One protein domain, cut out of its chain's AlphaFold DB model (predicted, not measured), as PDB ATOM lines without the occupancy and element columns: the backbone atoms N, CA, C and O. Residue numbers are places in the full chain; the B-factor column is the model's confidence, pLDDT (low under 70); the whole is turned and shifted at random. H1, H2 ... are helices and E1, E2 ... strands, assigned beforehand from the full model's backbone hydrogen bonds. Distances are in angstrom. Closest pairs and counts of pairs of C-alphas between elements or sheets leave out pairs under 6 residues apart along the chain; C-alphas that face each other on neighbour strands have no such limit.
ATOM      1  N   LYS A   5     -13.582 -16.757   9.356       90.25
ATOM      2  CA  LYS A   5     -14.886 -16.464   8.758       90.25
ATOM      3  C   LYS A   5     -15.324 -15.055   9.120       90.25
ATOM      4  O   LYS A   5     -15.539 -14.761  10.295       90.25
ATOM      5  N   LYS A   6     -15.477 -14.188   8.120       90.00
ATOM      6  CA  LYS A   6     -16.021 -12.830   8.294       90.00
ATOM      7  C   LYS A   6     -17.100 -12.557   7.258       90.00
ATOM      8  O   LYS A   6     -17.071 -13.116   6.161       90.00
ATOM      9  N   THR A   7     -18.061 -11.704   7.608       91.25
ATOM     10  CA  THR A   7     -18.989 -11.179   6.602       91.25
ATOM     11  C   THR A   7     -18.273 -10.151   5.733       91.25
ATOM     12  O   THR A   7     -17.330  -9.497   6.190       91.25
ATOM     13  N   ILE A   8     -18.727  -9.946   4.495       90.19
ATOM     14  CA  ILE A   8     -18.194  -8.858   3.664       90.19
ATOM     15  C   ILE A   8     -18.328  -7.516   4.376       90.19
ATOM     16  O   ILE A   8     -17.409  -6.699   4.332       90.19
ATOM     17  N   LYS A   9     -19.443  -7.298   5.075       89.62
ATOM     18  CA  LYS A   9     -19.672  -6.097   5.875       89.62
ATOM     19  C   LYS A   9     -18.571  -5.849   6.909       89.62
ATOM     20  O   LYS A   9     -18.128  -4.707   7.010       89.62
ATOM     21  N   ASP A  10     -18.123  -6.886   7.615       88.62
ATOM     22  CA  ASP A  10     -17.041  -6.784   8.607       88.62
ATOM     23  C   ASP A  10     -15.693  -6.467   7.943       88.62
ATOM     24  O   ASP A  10     -14.859  -5.776   8.517       88.62
ATOM     25  N   ILE A  11     -15.469  -6.943   6.715       87.19
ATOM     26  CA  ILE A  11     -14.238  -6.669   5.955       87.19
ATOM     27  C   ILE A  11     -14.199  -5.209   5.492       87.19
ATOM     28  O   ILE A  11     -13.159  -4.554   5.552       87.19
ATOM     29  N   VAL A  12     -15.336  -4.683   5.031       83.31
ATOM     30  CA  VAL A  12     -15.439  -3.317   4.495       83.31
ATOM     31  C   VAL A  12     -15.898  -2.299   5.538       83.31
ATOM     32  O   VAL A  12     -16.471  -1.274   5.169       83.31
ATOM     33  N   GLU A  13     -15.644  -2.555   6.825       73.38
ATOM     34  CA  GLU A  13     -16.128  -1.775   7.980       73.38
ATOM     35  C   GLU A  13     -15.909  -0.254   7.818       73.38
ATOM     36  O   GLU A  13     -16.731   0.564   8.235       73.38
ATOM     37  N   TYR A  14     -14.854   0.129   7.087       59.44
ATOM     38  CA  TYR A  14     -14.541   1.500   6.686       59.44
ATOM     39  C   TYR A  14     -14.723   1.707   5.179       59.44
ATOM     40  O   TYR A  14     -13.745   1.845   4.439       59.44
ATOM     41  N   ARG A  15     -15.982   1.751   4.721       61.56
ATOM     42  CA  ARG A  15     -16.385   1.975   3.317       61.56
ATOM     43  C   ARG A  15     -15.985   3.336   2.747       61.56
ATOM     44  O   ARG A  15     -16.829   4.155   2.380       61.56
ATOM     45  N   SER A  16     -14.692   3.577   2.612       65.38
ATOM     46  CA  SER A  16     -14.223   4.561   1.653       65.38
ATOM     47  C   SER A  16     -14.463   4.009   0.248       65.38
ATOM     48  O   SER A  16     -14.092   2.874  -0.051       65.38
ATOM     49  N   LYS A  17     -15.093   4.816  -0.616       66.62
ATOM     50  CA  LYS A  17     -15.430   4.452  -2.005       66.62
ATOM     51  C   LYS A  17     -14.207   4.183  -2.886       66.62
ATOM     52  O   LYS A  17     -14.376   3.723  -4.008       66.62
ATOM     53  N   GLU A  18     -13.012   4.500  -2.406       73.75
ATOM     54  CA  GLU A  18     -11.774   4.398  -3.180       73.75
ATOM     55  C   GLU A  18     -10.965   3.144  -2.850       73.75
ATOM     56  O   GLU A  18     -10.057   2.814  -3.599       73.75
ATOM     57  N   LYS A  19     -11.313   2.426  -1.773       87.56
ATOM     58  CA  LYS A  19     -10.546   1.256  -1.348       87.56
ATOM     59  C   LYS A  19     -10.788   0.052  -2.248       87.56
ATOM     60  O   LYS A  19     -11.933  -0.243  -2.621       87.56
ATOM     61  N   CYS A  20      -9.712  -0.676  -2.514       91.75
ATOM     62  CA  CYS A  20      -9.745  -1.996  -3.108       91.75
ATOM     63  C   CYS A  20      -9.424  -3.058  -2.054       91.75
ATOM     64  O   CYS A  20      -8.361  -3.045  -1.435       91.75
ATOM     65  N   TYR A  21     -10.349  -3.993  -1.878       93.50
ATOM     66  CA  TYR A  21     -10.191  -5.156  -1.022       93.50
ATOM     67  C   TYR A  21      -9.971  -6.366  -1.916       93.50
ATOM     68  O   TYR A  21     -10.792  -6.652  -2.790       93.50
ATOM     69  N   LEU A  22      -8.866  -7.064  -1.690       94.12
ATOM     70  CA  LEU A  22      -8.552  -8.326  -2.343       94.12
ATOM     71  C   LEU A  22      -8.566  -9.421  -1.282       94.12
ATOM     72  O   LEU A  22      -7.709  -9.440  -0.397       94.12
ATOM     73  N   ILE A  23      -9.546 -10.309  -1.375       93.50
ATOM     74  CA  ILE A  23      -9.753 -11.417  -0.451       93.50
ATOM     75  C   ILE A  23      -9.393 -12.693  -1.207       93.50
ATOM     76  O   ILE A  23      -9.985 -12.975  -2.243       93.50
ATOM     77  N   TYR A  24      -8.403 -13.424  -0.711       92.69
ATOM     78  CA  TYR A  24      -8.086 -14.773  -1.166       92.69
ATOM     79  C   TYR A  24      -8.685 -15.754  -0.165       92.69
ATOM     80  O   TYR A  24      -8.339 -15.701   1.023       92.69
ATOM     81  N   ASP A  25      -9.622 -16.575  -0.623       90.94
ATOM     82  CA  ASP A  25     -10.301 -17.546   0.230       90.94
ATOM     83  C   ASP A  25      -9.581 -18.900   0.264       90.94
ATOM     84  O   ASP A  25      -8.609 -19.154  -0.452       90.94
ATOM     85  N   VAL A  26     -10.045 -19.770   1.158       88.12
ATOM     86  CA  VAL A  26      -9.483 -21.114   1.351       88.12
ATOM     87  C   VAL A  26      -9.765 -22.073   0.189       88.12
ATOM     88  O   VAL A  26      -9.095 -23.103   0.086       88.12
ATOM     89  N   GLU A  27     -10.744 -21.765  -0.666       89.00
ATOM     90  CA  GLU A  27     -11.068 -22.550  -1.868       89.00
ATOM     91  C   GLU A  27     -10.130 -22.195  -3.032       89.00
ATOM     92  O   GLU A  27      -9.941 -22.989  -3.956       89.00
ATOM     93  N   GLY A  28      -9.420 -21.073  -2.904       89.88
ATOM     94  CA  GLY A  28      -8.403 -20.616  -3.832       89.88
ATOM     95  C   GLY A  28      -8.911 -19.561  -4.804       89.88
ATOM     96  O   GLY A  28      -8.223 -19.307  -5.799       89.88
ATOM     97  N   ASP A  29     -10.050 -18.940  -4.509       92.44
ATOM     98  CA  ASP A  29     -10.679 -17.919  -5.331       92.44
ATOM     99  C   ASP A  29     -10.367 -16.512  -4.819       92.44
ATOM    100  O   ASP A  29     -10.010 -16.277  -3.658       92.44
ATOM    101  N   PHE A  30     -10.469 -15.541  -5.732       95.31
ATOM    102  CA  PHE A  30     -10.321 -14.133  -5.391       95.31
ATOM    103  C   PHE A  30     -11.679 -13.452  -5.352       95.31
ATOM    104  O   PHE A  30     -12.324 -13.268  -6.383       95.31
ATOM    105  N   PHE A  31     -12.059 -12.968  -4.176       94.88
ATOM    106  CA  PHE A  31     -13.169 -12.045  -4.019       94.88
ATOM    107  C   PHE A  31     -12.629 -10.613  -3.981       94.88
ATOM    108  O   PHE A  31     -11.880 -10.223  -3.080       94.88
ATOM    109  N   ILE A  32     -13.006  -9.812  -4.974       95.38
ATOM    110  CA  ILE A  32     -12.517  -8.444  -5.142       95.38
ATOM    111  C   ILE A  32     -13.648  -7.474  -4.871       95.38
ATOM    112  O   ILE A  32     -14.738  -7.609  -5.419       95.38
ATOM    113  N   ILE A  33     -13.361  -6.444  -4.085       94.06
ATOM    114  CA  ILE A  33     -14.235  -5.289  -3.906       94.06
ATOM    115  C   ILE A  33     -13.443  -4.062  -4.328       94.06
ATOM    116  O   ILE A  33     -12.346  -3.829  -3.833       94.06
ATOM    117  N   TYR A  34     -13.995  -3.263  -5.233       92.88
ATOM    118  CA  TYR A  34     -13.423  -1.981  -5.624       92.88
ATOM    119  C   TYR A  34     -14.506  -0.911  -5.527       92.88
ATOM    120  O   TYR A  34     -15.444  -0.860  -6.333       92.88
ATOM    121  N   GLY A  35     -14.395  -0.052  -4.516       89.56
ATOM    122  CA  GLY A  35     -15.416   0.942  -4.208       89.56
ATOM    123  C   GLY A  35     -16.777   0.313  -3.910       89.56
ATOM    124  O   GLY A  35     -16.944  -0.353  -2.894       89.56
ATOM    125  N   SER A  36     -17.775   0.550  -4.768       89.25
ATOM    126  CA  SER A  36     -19.137   0.013  -4.598       89.25
ATOM    127  C   SER A  36     -19.436  -1.222  -5.448       89.25
ATOM    128  O   SER A  36     -20.599  -1.625  -5.530       89.25
ATOM    129  N   LYS A  37     -18.436  -1.770  -6.142       92.50
ATOM    130  CA  LYS A  37     -18.589  -2.961  -6.977       92.50
ATOM    131  C   LYS A  37     -17.749  -4.113  -6.446       92.50
ATOM    132  O   LYS A  37     -16.733  -3.884  -5.792       92.50
ATOM    133  N   TRP A  38     -18.164  -5.328  -6.763       94.12
ATOM    134  CA  TRP A  38     -17.450  -6.545  -6.416       94.12
ATOM    135  C   TRP A  38     -17.562  -7.593  -7.522       94.12
ATOM    136  O   TRP A  38     -18.430  -7.493  -8.394       94.12
ATOM    137  N   ARG A  39     -16.676  -8.587  -7.463       94.62
ATOM    138  CA  ARG A  39     -16.633  -9.743  -8.359       94.62
ATOM    139  C   ARG A  39     -15.880 -10.899  -7.687       94.62
ATOM    140  O   ARG A  39     -14.987 -10.649  -6.877       94.62
ATOM    141  N   ILE A  40     -16.216 -12.136  -8.055       94.44
ATOM    142  CA  ILE A  40     -15.365 -13.317  -7.836       94.44
ATOM    143  C   ILE A  40     -14.595 -13.608  -9.129       94.44
ATOM    144  O   ILE A  40     -15.156 -13.531 -10.223       94.44
ATOM    145  N   VAL A  41     -13.301 -13.877  -8.999       94.06
ATOM    146  CA  VAL A  41     -12.385 -14.142 -10.110       94.06
ATOM    147  C   VAL A  41     -11.873 -15.571  -9.989       94.06
ATOM    148  O   VAL A  41     -11.168 -15.891  -9.032       94.06
ATOM    149  N   GLU A  42     -12.191 -16.390 -10.995       87.88
ATOM    150  CA  GLU A  42     -11.881 -17.824 -11.056       87.88
ATOM    151  C   GLU A  42     -11.164 -18.138 -12.383       87.88
ATOM    152  O   GLU A  42     -11.690 -17.881 -13.464       87.88
ATOM    153  N   GLY A  43      -9.949 -18.695 -12.325       75.38
ATOM    154  CA  GLY A  43      -9.331 -19.396 -13.465       75.38
ATOM    155  C   GLY A  43      -9.039 -18.597 -14.751       75.38
ATOM    156  O   GLY A  43      -8.848 -19.205 -15.803       75.38
ATOM    157  N   GLU A  44      -8.979 -17.265 -14.696       81.81
ATOM    158  CA  GLU A  44      -8.833 -16.386 -15.870       81.81
ATOM    159  C   GLU A  44      -7.554 -15.517 -15.872       81.81
ATOM    160  O   GLU A  44      -6.731 -15.559 -14.964       81.81
ATOM    161  N   SER A  45      -7.372 -14.679 -16.900       88.38
ATOM    162  CA  SER A  45      -6.187 -13.805 -17.031       88.38
ATOM    163  C   SER A  45      -5.989 -12.873 -15.827       88.38
ATOM    164  O   SER A  45      -4.862 -12.658 -15.374       88.38
ATOM    165  N   LEU A  46      -7.082 -12.341 -15.264       94.00
ATOM    166  CA  LEU A  46      -7.006 -11.538 -14.047       94.00
ATOM    167  C   LEU A  46      -6.548 -12.388 -12.852       94.00
ATOM    168  O   LEU A  46      -5.691 -11.933 -12.095       94.00
ATOM    169  N   TYR A  47      -7.030 -13.629 -12.728       95.19
ATOM    170  CA  TYR A  47      -6.631 -14.558 -11.667       95.19
ATOM    171  C   TYR A  47      -5.110 -14.730 -11.604       95.19
ATOM    172  O   TYR A  47      -4.514 -14.589 -10.538       95.19
ATOM    173  N   GLU A  48      -4.451 -14.962 -12.744       94.38
ATOM    174  CA  GLU A  48      -2.993 -15.141 -12.789       94.38
ATOM    175  C   GLU A  48      -2.234 -13.915 -12.257       94.38
ATOM    176  O   GLU A  48      -1.223 -14.044 -11.557       94.38
ATOM    177  N   ILE A  49      -2.737 -12.714 -12.551       94.75
ATOM    178  CA  ILE A  49      -2.154 -11.451 -12.085       94.75
ATOM    179  C   ILE A  49      -2.327 -11.307 -10.570       94.75
ATOM    180  O   ILE A  49      -1.365 -10.971  -9.874       94.75
ATOM    181  N   LEU A  50      -3.527 -11.582 -10.054       96.12
ATOM    182  CA  LEU A  50      -3.819 -11.529  -8.618       96.12
ATOM    183  C   LEU A  50      -3.000 -12.563  -7.849       96.12
ATOM    184  O   LEU A  50      -2.428 -12.258  -6.806       96.12
ATOM    185  N   PHE A  51      -2.867 -13.764  -8.401       94.81
ATOM    186  CA  PHE A  51      -2.080 -14.834  -7.809       94.81
ATOM    187  C   PHE A  51      -0.578 -14.527  -7.814       94.81
ATOM    188  O   PHE A  51       0.123 -14.814  -6.840       94.81
ATOM    189  N   SER A  52      -0.067 -13.884  -8.870       94.50
ATOM    190  CA  SER A  52       1.303 -13.362  -8.877       94.50
ATOM    191  C   SER A  52       1.508 -12.338  -7.757       94.50
ATOM    192  O   SER A  52       2.497 -12.436  -7.029       94.50
ATOM    193  N   PHE A  53       0.565 -11.403  -7.588       95.88
ATOM    194  CA  PHE A  53       0.600 -10.417  -6.507       95.88
ATOM    195  C   PHE A  53       0.535 -11.074  -5.124       95.88
ATOM    196  O   PHE A  53       1.311 -10.720  -4.242       95.88
ATOM    197  N   LEU A  54      -0.331 -12.069  -4.925       94.62
ATOM    198  CA  LEU A  54      -0.438 -12.813  -3.667       94.62
ATOM    199  C   LEU A  54       0.912 -13.433  -3.256       94.62
ATOM    200  O   LEU A  54       1.294 -13.392  -2.081       94.62
ATOM    201  N   LYS A  55       1.653 -13.978  -4.228       93.06
ATOM    202  CA  LYS A  55       2.957 -14.616  -4.007       93.06
ATOM    203  C   LYS A  55       4.074 -13.621  -3.712       93.06
ATOM    204  O   LYS A  55       4.845 -13.839  -2.777       93.06
ATOM    205  N   ASP A  56       4.206 -12.573  -4.523       92.81
ATOM    206  CA  ASP A  56       5.349 -11.657  -4.444       92.81
ATOM    207  C   ASP A  56       5.099 -10.422  -3.566       92.81
ATOM    208  O   ASP A  56       6.060  -9.817  -3.079       92.81
ATOM    209  N   LYS A  57       3.824 -10.087  -3.330       91.50
ATOM    210  CA  LYS A  57       3.319  -8.933  -2.574       91.50
ATOM    211  C   LYS A  57       3.885  -7.608  -3.081       91.50
ATOM    212  O   LYS A  57       4.129  -6.681  -2.309       91.50
ATOM    213  N   ARG A  58       4.170  -7.519  -4.381       90.75
ATOM    214  CA  ARG A  58       4.784  -6.358  -5.034       90.75
ATOM    215  C   ARG A  58       3.906  -5.859  -6.168       90.75
ATOM    216  O   ARG A  58       3.050  -6.556  -6.681       90.75
ATOM    217  N   ARG A  59       4.183  -4.634  -6.626       92.31
ATOM    218  CA  ARG A  59       3.539  -4.045  -7.814       92.31
ATOM    219  C   ARG A  59       2.022  -3.869  -7.671       92.31
ATOM    220  O   ARG A  59       1.315  -3.962  -8.669       92.31
ATOM    221  N   TRP A  60       1.546  -3.518  -6.474       95.06
ATOM    222  CA  TRP A  60       0.132  -3.215  -6.241       95.06
ATOM    223  C   TRP A  60      -0.457  -2.276  -7.303       95.06
ATOM    224  O   TRP A  60      -1.443  -2.620  -7.937       95.06
ATOM    225  N   SER A  61       0.213  -1.162  -7.622       94.56
ATOM    226  CA  SER A  61      -0.277  -0.213  -8.635       94.56
ATOM    227  C   SER A  61      -0.443  -0.813 -10.040       94.56
ATOM    228  O   SER A  61      -1.169  -0.264 -10.862       94.56
ATOM    229  N   PHE A  62       0.264  -1.899 -10.371       95.31
ATOM    230  CA  PHE A  62       0.038  -2.636 -11.616       95.31
ATOM    231  C   PHE A  62      -1.188  -3.545 -11.495       95.31
ATOM    232  O   PHE A  62      -2.034  -3.529 -12.385       95.31
ATOM    233  N   THR A  63      -1.288  -4.298 -10.400       95.94
ATOM    234  CA  THR A  63      -2.422  -5.182 -10.094       95.94
ATOM    235  C   THR A  63      -3.732  -4.402 -10.041       95.94
ATOM    236  O   THR A  63      -4.681  -4.738 -10.740       95.94
ATOM    237  N   GLU A  64      -3.758  -3.289  -9.317       95.88
ATOM    238  CA  GLU A  64      -4.907  -2.394  -9.204       95.88
ATOM    239  C   GLU A  64      -5.356  -1.857 -10.568       95.88
ATOM    240  O   GLU A  64      -6.538  -1.908 -10.898       95.88
ATOM    241  N   LYS A  65      -4.426  -1.425 -11.430       95.62
ATOM    242  CA  LYS A  65      -4.765  -1.007 -12.802       95.62
ATOM    243  C   LYS A  65      -5.429  -2.119 -13.609       95.62
ATOM    244  O   LYS A  65      -6.250  -1.830 -14.475       95.62
ATOM    245  N   ARG A  66      -5.056  -3.377 -13.365       95.94
ATOM    246  CA  ARG A  66      -5.660  -4.540 -14.027       95.94
ATOM    247  C   ARG A  66      -7.053  -4.822 -13.486       95.94
ATOM    248  O   ARG A  66      -7.936  -5.050 -14.299       95.94
ATOM    249  N   ILE A  67      -7.258  -4.693 -12.177       95.62
ATOM    250  CA  ILE A  67      -8.582  -4.761 -11.543       95.62
ATOM    251  C   ILE A  67      -9.511  -3.677 -12.107       95.62
ATOM    252  O   ILE A  67     -10.623  -3.972 -12.525       95.62
ATOM    253  N   ILE A  68      -9.047  -2.424 -12.170       94.44
ATOM    254  CA  ILE A  68      -9.835  -1.301 -12.702       94.44
ATOM    255  C   ILE A  68     -10.200  -1.542 -14.165       94.44
ATOM    256  O   ILE A  68     -11.349  -1.357 -14.552       94.44
ATOM    257  N   ARG A  69      -9.226  -1.970 -14.975       95.12
ATOM    258  CA  ARG A  69      -9.467  -2.272 -16.383       95.12
ATOM    259  C   ARG A  69     -10.475  -3.405 -16.551       95.12
ATOM    260  O   ARG A  69     -11.388  -3.263 -17.346       95.12
ATOM    261  N   ASP A  70     -10.324  -4.491 -15.797       95.12
ATOM    262  CA  ASP A  70     -11.269  -5.606 -15.822       95.12
ATOM    263  C   ASP A  70     -12.687  -5.158 -15.445       95.12
ATOM    264  O   ASP A  70     -13.642  -5.485 -16.137       95.12
ATOM    265  N   ARG A  71     -12.823  -4.312 -14.418       93.62
ATOM    266  CA  ARG A  71     -14.105  -3.715 -14.022       93.62
ATOM    267  C   ARG A  71     -14.763  -2.902 -15.127       93.62
ATOM    268  O   ARG A  71     -15.988  -2.918 -15.249       93.62
ATOM    269  N   ASP A  72     -13.969  -2.138 -15.864       92.75
ATOM    270  CA  ASP A  72     -14.473  -1.244 -16.904       92.75
ATOM    271  C   ASP A  72     -14.770  -1.998 -18.210       92.75
ATOM    272  O   ASP A  72     -15.729  -1.649 -18.899       92.75
ATOM    273  N   ASP A  73     -14.004  -3.053 -18.507       93.81
ATOM    274  CA  ASP A  73     -14.148  -3.882 -19.707       93.81
ATOM    275  C   ASP A  73     -15.235  -4.979 -19.532       93.81
ATOM    276  O   ASP A  73     -15.933  -5.296 -20.494       93.81
ATOM    277  N   ASN A  74     -15.447  -5.508 -18.315       90.69
ATOM    278  CA  ASN A  74     -16.350  -6.637 -18.011       90.69
ATOM    279  C   ASN A  74     -17.519  -6.248 -17.083       90.69
ATOM    280  O   ASN A  74     -17.743  -6.837 -16.025       90.69
ATOM    281  N   LEU A  75     -18.300  -5.234 -17.467       84.88
ATOM    282  CA  LEU A  75     -19.343  -4.645 -16.610       84.88
ATOM    283  C   LEU A  75     -20.416  -5.626 -16.102       84.88
ATOM    284  O   LEU A  75     -20.996  -5.365 -15.050       84.88
ATOM    285  N   GLU A  76     -20.697  -6.709 -16.830       88.75
ATOM    286  CA  GLU A  76     -21.700  -7.715 -16.440       88.75
ATOM    287  C   GLU A  76     -21.219  -8.619 -15.296       88.75
ATOM    288  O   GLU A  76     -22.023  -9.079 -14.486       88.75
ATOM    289  N   GLU A  77     -19.905  -8.825 -15.193       91.19
ATOM    290  CA  GLU A  77     -19.277  -9.668 -14.169       91.19
ATOM    291  C   GLU A  77     -19.077  -8.899 -12.851       91.19
ATOM    292  O   GLU A  77     -18.964  -9.491 -11.777       91.19
ATOM    293  N   TRP A  78     -19.097  -7.563 -12.912       94.38
ATOM    294  CA  TRP A  78     -18.940  -6.674 -11.763       94.38
ATOM    295  C   TRP A  78     -20.277  -6.177 -11.223       94.38
ATOM    296  O   TRP A  78     -20.895  -5.246 -11.748       94.38
ATOM    297  N   GLN A  79     -20.684  -6.736 -10.090       94.25
ATOM    298  CA  GLN A  79     -21.963  -6.441  -9.460       94.25
ATOM    299  C   GLN A  79     -21.845  -5.321  -8.425       94.25
ATOM    300  O   GLN A  79     -20.801  -5.116  -7.807       94.25
ATOM    301  N   TYR A  80     -22.935  -4.586  -8.202       92.44
ATOM    302  CA  TYR A  80     -22.997  -3.656  -7.077       92.44
ATOM    303  C   TYR A  80     -23.021  -4.417  -5.754       92.44
ATOM    304  O   TYR A  80     -23.709  -5.428  -5.610       92.44
ATOM    305  N   LEU A  81     -22.290  -3.891  -4.774       89.31
ATOM    306  CA  LEU A  81     -22.300  -4.413  -3.418       89.31
ATOM    307  C   LEU A  81     -23.628  -4.033  -2.743       89.31
ATOM    308  O   LEU A  81     -23.826  -2.887  -2.338       89.31
ATOM    309  N   ASN A  82     -24.562  -4.982  -2.699       89.38
ATOM    310  CA  ASN A  82     -25.873  -4.842  -2.066       89.38
ATOM    311  C   ASN A  82     -25.896  -5.549  -0.698       89.38
ATOM    312  O   ASN A  82     -24.972  -6.288  -0.370       89.38
ATOM    313  N   ARG A  83     -26.966  -5.352   0.086       84.19
ATOM    314  CA  ARG A  83     -27.096  -5.953   1.428       84.19
ATOM    315  C   ARG A  83     -26.945  -7.477   1.433       84.19
ATOM    316  O   ARG A  83     -26.291  -8.007   2.317       84.19
ATOM    317  N   ASP A  84     -27.475  -8.163   0.426       86.94
ATOM    318  CA  ASP A  84     -27.397  -9.627   0.360       86.94
ATOM    319  C   ASP A  84     -25.945 -10.111   0.230       86.94
ATOM    320  O   ASP A  84     -25.568 -11.134   0.795       86.94
ATOM    321  N   VAL A  85     -25.110  -9.370  -0.502       89.00
ATOM    322  CA  VAL A  85     -23.676  -9.666  -0.631       89.00
ATOM    323  C   VAL A  85     -22.909  -9.263   0.624       89.00
ATOM    324  O   VAL A  85     -21.963  -9.942   1.003       89.00
ATOM    325  N   GLU A  86     -23.313  -8.184   1.287       88.38
ATOM    326  CA  GLU A  86     -22.691  -7.721   2.533       88.38
ATOM    327  C   GLU A  86     -22.756  -8.754   3.649       88.38
ATOM    328  O   GLU A  86     -21.791  -8.904   4.399       88.38
ATOM    329  N   ASP A  87     -23.871  -9.473   3.718       90.81
ATOM    330  CA  ASP A  87     -24.113 -10.501   4.721       90.81
ATOM    331  C   ASP A  87     -23.492 -11.862   4.334       90.81
ATOM    332  O   ASP A  87     -23.530 -12.803   5.131       90.81
ATOM    333  N   LYS A  88     -22.880 -11.992   3.141       90.69
ATOM    334  CA  LYS A  88     -22.150 -13.214   2.761       90.69
ATOM    335  C   LYS A  88     -20.948 -13.416   3.672       90.69
ATOM    336  O   LYS A  88     -20.134 -12.511   3.855       90.69
ATOM    337  N   ILE A  89     -20.826 -14.638   4.183       91.25
ATOM    338  CA  ILE A  89     -19.675 -15.104   4.953       91.25
ATOM    339  C   ILE A  89     -18.655 -15.691   3.983       91.25
ATOM    340  O   ILE A  89     -19.007 -16.550   3.176       91.25
ATOM    341  N   ILE A  90     -17.407 -15.248   4.098       90.56
ATOM    342  CA  ILE A  90     -16.267 -15.792   3.354       90.56
ATOM    343  C   ILE A  90     -15.278 -16.388   4.350       90.56
ATOM    344  O   ILE A  90     -15.069 -15.824   5.427       90.56
ATOM    345  N   ASP A  91     -14.696 -17.531   3.989       92.69
ATOM    346  CA  ASP A  91     -13.605 -18.166   4.725       92.69
ATOM    347  C   ASP A  91     -12.266 -17.672   4.164       92.69
ATOM    348  O   ASP A  91     -11.860 -18.030   3.060       92.69
ATOM    349  N   ILE A  92     -11.638 -16.744   4.878       91.81
ATOM    350  CA  ILE A  92     -10.545 -15.917   4.372       91.81
ATOM    351  C   ILE A  92      -9.203 -16.535   4.754       91.81
ATOM    352  O   ILE A  92      -8.886 -16.643   5.939       91.81
ATOM    353  N   ASP A  93      -8.364 -16.813   3.756       92.31
ATOM    354  CA  ASP A  93      -6.951 -17.131   3.978       92.31
ATOM    355  C   ASP A  93      -6.114 -15.844   4.068       92.31
ATOM    356  O   ASP A  93      -5.336 -15.633   5.007       92.31
ATOM    357  N   VAL A  94      -6.297 -14.922   3.114       92.94
ATOM    358  CA  VAL A  94      -5.540 -13.662   3.064       92.94
ATOM    359  C   VAL A  94      -6.419 -12.484   2.655       92.94
ATOM    360  O   VAL A  94      -7.164 -12.553   1.684       92.94
ATOM    361  N   LEU A  95      -6.263 -11.357   3.353       93.19
ATOM    362  CA  LEU A  95      -6.875 -10.076   3.006       93.19
ATOM    363  C   LEU A  95      -5.800  -9.029   2.690       93.19
ATOM    364  O   LEU A  95      -4.858  -8.840   3.466       93.19
ATOM    365  N   PHE A  96      -5.984  -8.302   1.589       94.25
ATOM    366  CA  PHE A  96      -5.268  -7.065   1.292       94.25
ATOM    367  C   PHE A  96      -6.237  -5.893   1.146       94.25
ATOM    368  O   PHE A  96      -7.319  -6.046   0.578       94.25
ATOM    369  N   ILE A  97      -5.818  -4.720   1.617       93.56
ATOM    370  CA  ILE A  97      -6.528  -3.447   1.475       93.56
ATOM    371  C   ILE A  97      -5.557  -2.468   0.821       93.56
ATOM    372  O   ILE A  97      -4.502  -2.188   1.383       93.56
ATOM    373  N   ASP A  98      -5.878  -2.000  -0.384       93.50
ATOM    374  CA  ASP A  98      -5.009  -1.130  -1.195       93.50
ATOM    375  C   ASP A  98      -3.574  -1.681  -1.336       93.50
ATOM    376  O   ASP A  98      -2.579  -0.957  -1.329       93.50
ATOM    377  N   GLY A  99      -3.471  -3.009  -1.447       93.88
ATOM    378  CA  GLY A  99      -2.210  -3.734  -1.593       93.88
ATOM    379  C   GLY A  99      -1.446  -3.995  -0.297       93.88
ATOM    380  O   GLY A  99      -0.453  -4.723  -0.325       93.88
ATOM    381  N   GLU A 100      -1.904  -3.471   0.837       93.44
ATOM    382  CA  GLU A 100      -1.328  -3.763   2.148       93.44
ATOM    383  C   GLU A 100      -2.014  -4.977   2.769       93.44
ATOM    384  O   GLU A 100      -3.241  -5.070   2.795       93.44
ATOM    385  N   LYS A 101      -1.227  -5.939   3.266       92.75
ATOM    386  CA  LYS A 101      -1.784  -7.117   3.938       92.75
ATOM    387  C   LYS A 101      -2.429  -6.671   5.250       92.75
ATOM    388  O   LYS A 101      -1.735  -6.143   6.115       92.75
ATOM    389  N   ALA A 102      -3.720  -6.935   5.406       90.31
ATOM    390  CA  ALA A 102      -4.433  -6.661   6.642       90.31
ATOM    391  C   ALA A 102      -4.236  -7.805   7.644       90.31
ATOM    392  O   ALA A 102      -4.171  -8.982   7.270       90.31
TER     393      ALA A 102
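AT A GLANCE: This is residues 5 to 102 of the 105 residues of an uncharacterized protein of Bacillus megaterium (UniProt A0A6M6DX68). A strongly twisted sheet of five strands has a helical hairpin, H2 and H3, packed across one face; toward its E1 edge the strand E5 bends sharply, and two short helices, H1 and H4, meet at that end, H1 on the face opposite the hairpin. The printed part has 98 residues with four named helices and five named strands, in the order E1 H1 E2 E3 E4 H2 H3 H4 E5. The sheet is antiparallel, ordered E1 E5 E2 E3 E4, and the class is mixed, helices and strands. The whole is compact and rounded, with a radius of gyration of the C-alphas of 12.2 A and spans of 30 by 27 by 25 A.

HOW THE PARTS SIT: Start at edge strand E1, residues 5 to 7; its antiparallel neighbour is E5, residues 89 to 97, with N 90 and O 6 within hydrogen-bond range at 3.0 A. E5 bends by 95 degrees at residue 93, and its pairing is staggered: residues 89 to 91 pair with E1, residues 92 to 97 with E2, residues 20 to 25, where N 24 and O 94 are 2.8 A apart. H1, residues 8 to 11, is on the sheet at a height of 7.5 A, over none of its strands. E1, H1 and E2 form a split strand-helix-strand unit, two strands of one sheet that are not neighbours, with a helix between them along the chain and E5 between them in the sheet; its crossover is right-handed. E2, E3, residues 30 to 34, and E4, residues 37 to 41, form a meander of two hairpins, each strand the antiparallel neighbour of the one before; look for N 21 and O 33 at 2.8 A and N 32 and O 39 at 2.9 A. H2, residues 45 to 56, and H3, residues 60 to 73, touch as a helical hairpin, closest at the C-alphas of Ile 49 and Thr 63, 6.6 A, with a shallow tilt of 16 degrees, opposite ways. Both are on the same face, opposite to H1, each at a height of 10.1 A; on the local plane H2 runs across E2 at 84 degrees and H3 across E3 at 82 degrees. H4, residues 83 to 86, is not on the sheet and only just touches H1, with 3 pairs of C-alphas within 8 A, closest at Ile 8 and Glu 86, 4.8 A. O i to N i+4 pairs are within range in 7 of 8 for H2 and 9 of 10 for H3; H1 and H4 are too short for such a pair.

IN THESE COORDINATES: Find C-alpha 5 at (-14.886, -16.464, 8.758), where E1 begins. E2 spans 15.9 A, E3 12.5 A and E4 13.2 A; H2 spans 17.2 A. H3 runs 19.6 A from C-alpha 60 at (0.132, -3.215, -6.241), and E5 spans 17.9 A, ending at C-alpha 97 at (-6.528, -3.447, 1.475).

THE WHOLE: The two C-alphas farthest apart, Asp 56 and Arg 83, are 33.5 A apart. The printed part has no cut, and no link is long. Residues 14 to 17 are under pLDDT 70.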